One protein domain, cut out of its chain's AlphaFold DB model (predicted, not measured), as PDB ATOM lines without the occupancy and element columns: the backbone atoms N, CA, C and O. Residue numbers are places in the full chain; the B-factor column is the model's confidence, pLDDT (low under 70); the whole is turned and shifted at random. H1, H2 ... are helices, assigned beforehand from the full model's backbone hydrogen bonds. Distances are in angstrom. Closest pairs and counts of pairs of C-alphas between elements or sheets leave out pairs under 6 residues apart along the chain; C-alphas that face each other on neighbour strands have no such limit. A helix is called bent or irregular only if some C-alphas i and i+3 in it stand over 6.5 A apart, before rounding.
ATOM      1  N   GLU A 299     -24.516  12.352 -15.343       69.25
ATOM      2  CA  GLU A 299     -25.583  11.596 -16.022       69.25
ATOM      3  C   GLU A 299     -26.093  10.402 -15.194       69.25
ATOM      4  O   GLU A 299     -27.284  10.092 -15.206       69.25
ATOM      5  N   ARG A 300     -25.182   9.770 -14.441       77.25
ATOM      6  CA  ARG A 300     -25.441   8.646 -13.529       77.25
ATOM      7  C   ARG A 300     -26.258   9.052 -12.306       77.25
ATOM      8  O   ARG A 300     -27.138   8.309 -11.893       77.25
ATOM      9  N   GLU A 301     -25.991  10.228 -11.749       80.75
ATOM     10  CA  GLU A 301     -26.694  10.748 -10.574       80.75
ATOM     11  C   GLU A 301     -28.149  11.091 -10.940       80.75
ATOM     12  O   GLU A 301     -29.071  10.764 -10.191       80.75
ATOM     13  N   ILE A 302     -28.371  11.642 -12.144       77.31
ATOM     14  CA  ILE A 302     -29.719  11.856 -12.703       77.31
ATOM     15  C   ILE A 302     -30.402  10.512 -13.006       77.31
ATOM     16  O   ILE A 302     -31.584  10.353 -12.732       77.31
ATOM     17  N   ASP A 303     -29.676   9.518 -13.527       76.00
ATOM     18  CA  ASP A 303     -30.217   8.178 -13.795       76.00
ATOM     19  C   ASP A 303     -30.717   7.454 -12.535       76.00
ATOM     20  O   ASP A 303     -31.770   6.815 -12.591       76.00
ATOM     21  N   ILE A 304     -29.992   7.569 -11.416       80.44
ATOM     22  CA  ILE A 304     -30.402   7.053 -10.097       80.44
ATOM     23  C   ILE A 304     -31.665   7.776  -9.622       80.44
ATOM     24  O   ILE A 304     -32.616   7.135  -9.172       80.44
ATOM     25  N   PHE A 305     -31.692   9.106  -9.746       84.06
ATOM     26  CA  PHE A 305     -32.844   9.926  -9.379       84.06
ATOM     27  C   PHE A 305     -34.090   9.553 -10.197       84.06
ATOM     28  O   PHE A 305     -35.143   9.306  -9.616       84.06
ATOM     29  N   ASP A 306     -33.964   9.441 -11.523       78.69
ATOM     30  CA  ASP A 306     -35.054   9.065 -12.432       78.69
ATOM     31  C   ASP A 306     -35.595   7.653 -12.134       78.69
ATOM     32  O   ASP A 306     -36.806   7.432 -12.192       78.69
ATOM     33  N   GLN A 307     -34.722   6.695 -11.794       79.50
ATOM     34  CA  GLN A 307     -35.124   5.339 -11.398       79.50
ATOM     35  C   GLN A 307     -35.885   5.342 -10.067       79.50
ATOM     36  O   GLN A 307     -37.027   4.890 -10.018       79.50
ATOM     37  N   LEU A 308     -35.306   5.927  -9.012       81.44
ATOM     38  CA  LEU A 308     -35.946   5.998  -7.694       81.44
ATOM     39  C   LEU A 308     -37.264   6.786  -7.720       81.44
ATOM     40  O   LEU A 308     -38.172   6.478  -6.946       81.44
ATOM     41  N   LEU A 309     -37.383   7.789  -8.596       81.00
ATOM     42  CA  LEU A 309     -38.602   8.579  -8.774       81.00
ATOM     43  C   LEU A 309     -39.729   7.727  -9.372       81.00
ATOM     44  O   LEU A 309     -40.852   7.753  -8.868       81.00
ATOM     45  N   LEU A 310     -39.420   6.940 -10.410       79.00
ATOM     46  CA  LEU A 310     -40.360   5.992 -11.011       79.00
ATOM     47  C   LEU A 310     -40.744   4.880 -10.028       79.00
ATOM     48  O   LEU A 310     -41.927   4.576  -9.899       79.00
ATOM     49  N   ASP A 311     -39.781   4.309  -9.306       74.69
ATOM     50  CA  ASP A 311     -40.038   3.245  -8.331       74.69
ATOM     51  C   ASP A 311     -40.914   3.735  -7.169       74.69
ATOM     52  O   ASP A 311     -41.872   3.059  -6.794       74.69
ATOM     53  N   ASN A 312     -40.646   4.928  -6.624       77.06
ATOM     54  CA  ASN A 312     -41.455   5.486  -5.538       77.06
ATOM     55  C   ASN A 312     -42.868   5.871  -6.012       77.06
ATOM     56  O   ASN A 312     -43.835   5.607  -5.303       77.06
ATOM     57  N   TYR A 313     -43.010   6.411  -7.229       73.94
ATOM     58  CA  TYR A 313     -44.321   6.658  -7.841       73.94
ATOM     59  C   TYR A 313     -45.111   5.359  -8.071       73.94
ATOM     60  O   TYR A 313     -46.298   5.298  -7.761       73.94
ATOM     61  N   ASN A 314     -44.459   4.301  -8.564       75.06
ATOM     62  CA  ASN A 314     -45.096   3.000  -8.786       75.06
ATOM     63  C   ASN A 314     -45.537   2.333  -7.472       75.06
ATOM     64  O   ASN A 314     -46.599   1.718  -7.445       75.06
ATOM     65  N   LEU A 315     -44.760   2.466  -6.391       75.56
ATOM     66  CA  LEU A 315     -45.157   2.005  -5.055       75.56
ATOM     67  C   LEU A 315     -46.414   2.745  -4.576       75.56
ATOM     68  O   LEU A 315     -47.441   2.111  -4.352       75.56
ATOM     69  N   LEU A 316     -46.371   4.080  -4.542       70.56
ATOM     70  CA  LEU A 316     -47.495   4.916  -4.102       70.56
ATOM     71  C   LEU A 316     -48.765   4.694  -4.944       70.56
ATOM     72  O   LEU A 316     -49.869   4.717  -4.406       70.56
ATOM     73  N   LYS A 317     -48.624   4.411  -6.248       75.12
ATOM     74  CA  LYS A 317     -49.743   4.087  -7.152       75.12
ATOM     75  C   LYS A 317     -50.364   2.708  -6.908       75.12
ATOM     76  O   LYS A 317     -51.526   2.497  -7.236       75.12
ATOM     77  N   ASN A 318     -49.604   1.762  -6.366       71.88
ATOM     78  CA  ASN A 318     -50.141   0.463  -5.960       71.88
ATOM     79  C   ASN A 318     -50.751   0.523  -4.546       71.88
ATOM     80  O   ASN A 318     -51.608  -0.293  -4.220       71.88
ATOM     81  N   GLU A 319     -50.308   1.478  -3.724       69.12
ATOM     82  CA  GLU A 319     -50.767   1.711  -2.349       69.12
ATOM     83  C   GLU A 319     -51.991   2.653  -2.269       69.12
ATOM     84  O   GLU A 319     -52.701   2.634  -1.266       69.12
ATOM     85  N   SER A 320     -52.278   3.454  -3.307       58.59
ATOM     86  CA  SER A 320     -53.384   4.428  -3.326       58.59
ATOM     87  C   SER A 320     -54.095   4.521  -4.685       58.59
ATOM     88  O   SER A 320     -53.466   4.458  -5.740       58.59
ATOM     89  N   SER A 321     -55.423   4.695  -4.659       52.78
ATOM     90  CA  SER A 321     -56.267   4.862  -5.861       52.78
ATOM     91  C   SER A 321     -56.500   6.333  -6.255       52.78
ATOM     92  O   SER A 321     -57.250   6.609  -7.192       52.78
ATOM     93  N   GLU A 322     -55.899   7.272  -5.527       62.38
ATOM     94  CA  GLU A 322     -56.111   8.716  -5.669       62.38
ATOM     95  C   GLU A 322     -54.967   9.390  -6.451       62.38
ATOM     96  O   GLU A 322     -53.998   8.748  -6.865       62.38
ATOM     97  N   MET A 323     -55.062  10.705  -6.678       58.62
ATOM     98  CA  MET A 323     -53.939  11.462  -7.235       58.62
ATOM     99  C   MET A 323     -52.817  11.608  -6.204       58.62
ATOM    100  O   MET A 323     -52.944  12.328  -5.217       58.62
ATOM    101  N   ILE A 324     -51.682  10.971  -6.483       64.50
ATOM    102  CA  ILE A 324     -50.473  11.071  -5.665       64.50
ATOM    103  C   ILE A 324     -49.906  12.494  -5.781       64.50
ATOM    104  O   ILE A 324     -49.474  12.907  -6.861       64.50
ATOM    105  N   SER A 325     -49.870  13.235  -4.671       69.56
ATOM    106  CA  SER A 325     -49.297  14.585  -4.641       69.56
ATOM    107  C   SER A 325     -47.770  14.572  -4.793       69.56
ATOM    108  O   SER A 325     -47.092  13.568  -4.540       69.56
ATOM    109  N   ALA A 326     -47.193  15.715  -5.175       63.28
ATOM    110  CA  ALA A 326     -45.742  15.849  -5.298       63.28
ATOM    111  C   ALA A 326     -45.009  15.590  -3.965       63.28
ATOM    112  O   ALA A 326     -43.930  14.997  -3.969       63.28
ATOM    113  N   ASP A 327     -45.601  15.970  -2.832       64.38
ATOM    114  CA  ASP A 327     -44.986  15.809  -1.509       64.38
ATOM    115  C   ASP A 327     -45.036  14.356  -1.016       64.38
ATOM    116  O   ASP A 327     -44.079  13.878  -0.401       64.38
ATOM    117  N   CYS A 328     -46.073  13.595  -1.394       66.56
ATOM    118  CA  CYS A 328     -46.082  12.142  -1.223       66.56
ATOM    119  C   CYS A 328     -44.923  11.479  -1.989       66.56
ATOM    120  O   CYS A 328     -44.302  10.549  -1.469       66.56
ATOM    121  N   ILE A 329     -44.582  11.968  -3.189       72.50
ATOM    122  CA  ILE A 329     -43.486  11.432  -4.016       72.50
ATOM    123  C   ILE A 329     -42.107  11.826  -3.460       72.50
ATOM    124  O   ILE A 329     -41.217  10.978  -3.395       72.50
ATOM    125  N   PHE A 330     -41.916  13.078  -3.031       78.50
ATOM    126  CA  PHE A 330     -40.633  13.604  -2.533       78.50
ATOM    127  C   PHE A 330     -40.445  13.459  -1.009       78.50
ATOM    128  O   PHE A 330     -39.735  14.240  -0.375       78.50
ATOM    129  N   ASN A 331     -41.054  12.427  -0.426       79.25
ATOM    130  CA  ASN A 331     -41.034  12.155   1.009       79.25
ATOM    131  C   ASN A 331     -39.631  11.799   1.571       79.25
ATOM    132  O   ASN A 331     -38.677  11.498   0.844       79.25
ATOM    133  N   ALA A 332     -39.507  11.765   2.904       79.38
ATOM    134  CA  ALA A 332     -38.242  11.482   3.595       79.38
ATOM    135  C   ALA A 332     -37.626  10.101   3.260       79.38
ATOM    136  O   ALA A 332     -36.404   9.971   3.205       79.38
ATOM    137  N   LYS A 333     -38.452   9.081   2.980       81.38
ATOM    138  CA  LYS A 333     -38.028   7.718   2.600       81.38
ATOM    139  C   LYS A 333     -37.447   7.687   1.178       81.38
ATOM    140  O   LYS A 333     -36.445   7.007   0.959       81.38
ATOM    141  N   PHE A 334     -38.002   8.460   0.239       84.69
ATOM    142  CA  PHE A 334     -37.391   8.704  -1.077       84.69
ATOM    143  C   PHE A 334     -36.039   9.412  -0.929       84.69
ATOM    144  O   PHE A 334     -35.031   8.938  -1.450       84.69
ATOM    145  N   LYS A 335     -35.999  10.506  -0.160       84.56
ATOM    146  CA  LYS A 335     -34.788  11.308   0.060       84.56
ATOM    147  C   LYS A 335     -33.646  10.503   0.694       84.56
ATOM    148  O   LYS A 335     -32.512  10.591   0.232       84.56
ATOM    149  N   TRP A 336     -33.942   9.674   1.697       82.69
ATOM    150  CA  TRP A 336     -32.962   8.774   2.314       82.69
ATOM    151  C   TRP A 336     -32.435   7.719   1.326       82.69
ATOM    152  O   TRP A 336     -31.223   7.525   1.228       82.69
ATOM    153  N   ARG A 337     -33.321   7.094   0.531       84.88
ATOM    154  CA  ARG A 337     -32.927   6.148  -0.531       84.88
ATOM    155  C   ARG A 337     -32.027   6.803  -1.580       84.88
ATOM    156  O   ARG A 337     -31.037   6.199  -1.977       84.88
ATOM    157  N   LEU A 338     -32.350   8.028  -1.997       86.62
ATOM    158  CA  LEU A 338     -31.561   8.804  -2.955       86.62
ATOM    159  C   LEU A 338     -30.153   9.090  -2.421       86.62
ATOM    160  O   LEU A 338     -29.179   8.787  -3.101       86.62
ATOM    161  N   LEU A 339     -30.041   9.615  -1.197       85.56
ATOM    162  CA  LEU A 339     -28.745   9.901  -0.572       85.56
ATOM    163  C   LEU A 339     -27.895   8.632  -0.416       85.56
ATOM    164  O   LEU A 339     -26.725   8.643  -0.790       85.56
ATOM    165  N   SER A 340     -28.491   7.524   0.037       84.94
ATOM    166  CA  SER A 340     -27.797   6.235   0.155       84.94
ATOM    167  C   SER A 340     -27.321   5.695  -1.203       84.94
ATOM    168  O   SER A 340     -26.176   5.265  -1.322       84.94
ATOM    169  N   ALA A 341     -28.158   5.760  -2.245       83.31
ATOM    170  CA  ALA A 341     -27.807   5.287  -3.586       83.31
ATOM    171  C   ALA A 341     -26.719   6.138  -4.269       83.31
ATOM    172  O   ALA A 341     -25.919   5.601  -5.034       83.31
ATOM    173  N   LEU A 342     -26.677   7.445  -3.986       83.56
ATOM    174  CA  LEU A 342     -25.631   8.354  -4.458       83.56
ATOM    175  C   LEU A 342     -24.304   8.122  -3.717       83.56
ATOM    176  O   LEU A 342     -23.268   7.957  -4.359       83.56
ATOM    177  N   GLN A 343     -24.337   8.026  -2.381       82.12
ATOM    178  CA  GLN A 343     -23.158   7.726  -1.554       82.12
ATOM    179  C   GLN A 343     -22.486   6.415  -1.986       82.12
ATOM    180  O   GLN A 343     -21.284   6.406  -2.227       82.12
ATOM    181  N   LEU A 344     -23.269   5.356  -2.232       78.50
ATOM    182  CA  LEU A 344     -22.784   4.062  -2.739       78.50
ATOM    183  C   LEU A 344     -22.051   4.121  -4.096       78.50
ATOM    184  O   LEU A 344     -21.397   3.144  -4.462       78.50
ATOM    185  N   GLN A 345     -22.158   5.216  -4.861       72.12
ATOM    186  CA  GLN A 345     -21.355   5.425  -6.073       72.12
ATOM    187  C   GLN A 345     -20.165   6.366  -5.868       72.12
ATOM    188  O   GLN A 345     -19.229   6.319  -6.670       72.12
ATOM    189  N   ASN A 346     -20.181   7.221  -4.840       70.44
ATOM    190  CA  ASN A 346     -19.123   8.199  -4.607       70.44
ATOM    191  C   ASN A 346     -19.051   8.665  -3.137       70.44
ATOM    192  O   ASN A 346     -19.466   9.777  -2.809       70.44
ATOM    193  N   ASP A 347     -18.437   7.850  -2.270       65.12
ATOM    194  CA  ASP A 347     -18.217   8.139  -0.837       65.12
ATOM    195  C   ASP A 347     -17.528   9.497  -0.560       65.12
ATOM    196  O   ASP A 347     -17.583  10.012   0.555       65.12
ATOM    197  N   SER A 348     -16.856  10.083  -1.560       63.44
ATOM    198  CA  SER A 348     -16.142  11.361  -1.434       63.44
ATOM    199  C   SER A 348     -17.014  12.610  -1.624       63.44
ATOM    200  O   SER A 348     -16.571  13.714  -1.294       63.44
ATOM    201  N   LYS A 349     -18.235  12.469  -2.158       74.62
ATOM    202  CA  LYS A 349     -19.118  13.591  -2.511       74.62
ATOM    203  C   LYS A 349     -20.191  13.779  -1.437       74.62
ATOM    204  O   LYS A 349     -21.007  12.900  -1.184       74.62
ATOM    205  N   THR A 350     -20.197  14.947  -0.796       73.62
ATOM    206  CA  THR A 350     -21.283  15.349   0.106       73.62
ATOM    207  C   THR A 350     -22.482  15.828  -0.708       73.62
ATOM    208  O   THR A 350     -22.340  16.597  -1.657       73.62
ATOM    209  N   TYR A 351     -23.668  15.346  -0.342       80.69
ATOM    210  CA  TYR A 351     -24.914  15.576  -1.068       80.69
ATOM    211  C   TYR A 351     -25.894  16.357  -0.184       80.69
ATOM    212  O   TYR A 351     -26.317  15.854   0.855       80.69
ATOM    213  N   ASP A 352     -26.230  17.585  -0.586       80.94
ATOM    214  CA  ASP A 352     -27.060  18.529   0.175       80.94
ATOM    215  C   ASP A 352     -28.403  18.853  -0.521       80.94
ATOM    216  O   ASP A 352     -28.721  18.339  -1.598       80.94
ATOM    217  N   GLU A 353     -29.224  19.709   0.100       78.69
ATOM    218  CA  GLU A 353     -30.526  20.106  -0.458       78.69
ATOM    219  C   GLU A 353     -30.411  20.815  -1.809       78.69
ATOM    220  O   GLU A 353     -31.290  20.655  -2.658       78.69
ATOM    221  N   ASP A 354     -29.355  21.604  -2.022       77.06
ATOM    222  CA  ASP A 354     -29.158  22.330  -3.273       77.06
ATOM    223  C   ASP A 354     -28.725  21.382  -4.394       77.06
ATOM    224  O   ASP A 354     -29.242  21.489  -5.507       77.06
ATOM    225  N   PHE A 355     -27.927  20.355  -4.100       82.75
ATOM    226  CA  PHE A 355     -27.674  19.261  -5.031       82.75
ATOM    227  C   PHE A 355     -28.945  18.454  -5.351       82.75
ATOM    228  O   PHE A 355     -29.194  18.149  -6.517       82.75
ATOM    229  N   ILE A 356     -29.807  18.163  -4.368       80.44
ATOM    230  CA  ILE A 356     -31.099  17.488  -4.616       80.44
ATOM    231  C   ILE A 356     -32.023  18.365  -5.486       80.44
ATOM    232  O   ILE A 356     -32.693  17.856  -6.392       80.44
ATOM    233  N   ARG A 357     -32.033  19.690  -5.278       75.56
ATOM    234  CA  ARG A 357     -32.745  20.651  -6.144       75.56
ATOM    235  C   ARG A 357     -32.174  20.660  -7.564       75.56
ATOM    236  O   ARG A 357     -32.954  20.677  -8.519       75.56
ATOM    237  N   LEU A 358     -30.849  20.601  -7.717       70.75
ATOM    238  CA  LEU A 358     -30.184  20.501  -9.020       70.75
ATOM    239  C   LEU A 358     -30.491  19.174  -9.724       70.75
ATOM    240  O   LEU A 358     -30.793  19.208 -10.912       70.75
ATOM    241  N   LEU A 359     -30.520  18.041  -9.015       77.06
ATOM    242  CA  LEU A 359     -30.962  16.747  -9.553       77.06
ATOM    243  C   LEU A 359     -32.411  16.792 -10.050       77.06
ATOM    244  O   LEU A 359     -32.687  16.398 -11.183       77.06
ATOM    245  N   LYS A 360     -33.333  17.330  -9.240       76.81
ATOM    246  CA  LYS A 360     -34.741  17.496  -9.629       76.81
ATOM    247  C   LYS A 360     -34.875  18.377 -10.874       76.81
ATOM    248  O   LYS A 360     -35.637  18.045 -11.779       76.81
ATOM    249  N   LEU A 361     -34.099  19.459 -10.966       68.69
ATOM    250  CA  LEU A 361     -34.075  20.324 -12.146       68.69
ATOM    251  C   LEU A 361     -33.432  19.638 -13.363       68.69
ATOM    252  O   LEU A 361     -33.934  19.801 -14.472       68.69
ATOM    253  N   ALA A 362     -32.378  18.840 -13.171       67.88
ATOM    254  CA  ALA A 362     -31.725  18.058 -14.219       67.88
ATOM    255  C   ALA A 362     -32.674  17.006 -14.814       67.88
ATOM    256  O   ALA A 362     -32.798  16.919 -16.033       67.88
ATOM    257  N   SER A 363     -33.396  16.277 -13.961       70.88
ATOM    258  CA  SER A 363     -34.436  15.312 -14.336       70.88
ATOM    259  C   SER A 363     -35.587  15.983 -15.101       70.88
ATOM    260  O   SER A 363     -35.926  15.563 -16.210       70.88
ATOM    261  N   ILE A 364     -36.120  17.105 -14.597       64.69
ATOM    262  CA  ILE A 364     -37.175  17.877 -15.282       64.69
ATOM    263  C   ILE A 364     -36.685  18.418 -16.634       64.69
ATOM    264  O   ILE A 364     -37.412  18.343 -17.627       64.69
ATOM    265  N   ALA A 365     -35.456  18.938 -16.702       60.69
ATOM    266  CA  ALA A 365     -34.861  19.403 -17.950       60.69
ATOM    267  C   ALA A 365     -34.684  18.245 -18.941       60.69
ATOM    268  O   ALA A 365     -35.109  18.367 -20.087       60.69
ATOM    269  N   ARG A 366     -34.146  17.101 -18.499       61.56
ATOM    270  CA  ARG A 366     -33.995  15.879 -19.299       61.56
ATOM    271  C   ARG A 366     -35.345  15.439 -19.856       61.56
ATOM    272  O   ARG A 366     -35.476  15.318 -21.071       61.56
ATOM    273  N   TYR A 367     -36.358  15.279 -19.006       58.47
ATOM    274  CA  TYR A 367     -37.700  14.882 -19.431       58.47
ATOM    275  C   TYR A 367     -38.297  15.872 -20.440       58.47
ATOM    276  O   TYR A 367     -38.746  15.462 -21.511       58.47
ATOM    277  N   LYS A 368     -38.239  17.181 -20.153       55.28
ATOM    278  CA  LYS A 368     -38.765  18.212 -21.059       55.28
ATOM    279  C   LYS A 368     -38.056  18.187 -22.412       55.28
ATOM    280  O   LYS A 368     -38.726  18.194 -23.443       55.28
ATOM    281  N   VAL A 369     -36.726  18.101 -22.421       53.50
ATOM    282  CA  VAL A 369     -35.932  18.006 -23.650       53.50
ATOM    283  C   VAL A 369     -36.330  16.773 -24.446       53.50
ATOM    284  O   VAL A 369     -36.739  16.918 -25.594       53.50
ATOM    285  N   TRP A 370     -36.326  15.588 -23.836       50.50
ATOM    286  CA  TRP A 370     -36.696  14.341 -24.511       50.50
ATOM    287  C   TRP A 370     -38.157  14.328 -24.995       50.50
ATOM    288  O   TRP A 370     -38.430  13.742 -26.036       50.50
ATOM    289  N   SER A 371     -39.075  15.034 -24.325       43.91
ATOM    290  CA  SER A 371     -40.455  15.226 -24.809       43.91
ATOM    291  C   SER A 371     -40.573  16.189 -26.004       43.91
ATOM    292  O   SER A 371     -41.560  16.145 -26.732       43.91
ATOM    293  N   SER A 372     -39.569  17.049 -26.216       39.44
ATOM    294  CA  SER A 372     -39.512  18.032 -27.312       39.44
ATOM    295  C   SER A 372     -38.605  17.626 -28.483       39.44
ATOM    296  O   SER A 372     -38.720  18.182 -29.576       39.44
ATOM    297  N   VAL A 373     -37.712  16.651 -28.282       41.94
ATOM    298  CA  VAL A 373     -36.853  16.093 -29.333       41.94
ATOM    299  C   VAL A 373     -37.691  15.163 -30.207       41.94
ATOM    300  O   VAL A 373     -37.830  13.971 -29.941       41.94
TER     301      VAL A 373
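AT A GLANCE: This is residues 299 to 373 of the 451 residues of an uncharacterized protein of [Candida] inconspicua (UniProt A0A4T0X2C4). One long helix, H1, makes the backbone of this model: H3 packs side by side with it, running the opposite way, and H4 is set nearly at a right angle to it, packed on the early part of H1 at residues 301 to 306. The short H2 packs farther along H1, and two parts stick out, residues 317 to 323 at the far end of H1 and residues 368 to 373 at the end of H4. The printed part has 75 residues with four named helices, in the order H1, H2, H3, H4, and no named strand; its class is all helix. It is compact, with a radius of gyration of the C-alphas of 13.1 A, and flat in outline, spanning 41 by 33 by 18 A.

HOW THE PARTS SIT: Begin at H1, residues 299 to 319, the hub, which touches the three other helices. Look next at H3, residues 332 to 343: it touches H1 at a shallow tilt of 29 degrees, opposite ways, and their closest C-alphas, those of Phe 305 and Leu 338, are 6.6 A apart. H4, residues 353 to 372, touches H1 with residues 359 to 363 alone, about perpendicular at 86 degrees; the closest C-alphas, those of Ile 302 and Leu 359, are 5.9 A apart. H2, residues 326 to 329, touches H1 at residues 309 to 316 alone, and the C-alphas of Tyr 313 and Ile 329 are the closest, at 6.2 A. H2 and H4 are apart, and so are H3 and H4, while H2 and H3 meet only through their link. Along the backbones of H1, H3 and H4 you will find every O i to N i+4 pair within hydrogen-bond range; H2 is too short for such a pair, but its one O i to N i+3 pair is within range.

IN THESE COORDINATES: Find C-alpha 299 at (-25.583, 11.596, -16.022); from there H1 runs 30.3 A to C-alpha 319 at (-50.767, 1.711, -2.349). H2 covers four residues, 326 to 329, and H3 runs 16.4 A from residue 332 to residue 343. H4 begins at residue 353 and reaches C-alpha 372 at (-39.512, 18.032, -27.312), 28.4 A from its first C-alpha. No helix is bent or irregular.

THE WHOLE: The two C-alphas farthest apart, those of Ser 321 and Ser 348, are 40.9 A from each other. The printed part has no cut; the link from H2 to H3 is tight, and those from H1 to H2 and from H3 to H4 are short. In the B-factor column the mean pLDDT of the printed part is 72.2, and it is under 70 at residue 299, residues 319 to 328, residues 347 to 348, residues 361 to 362 and residues 364 to 373.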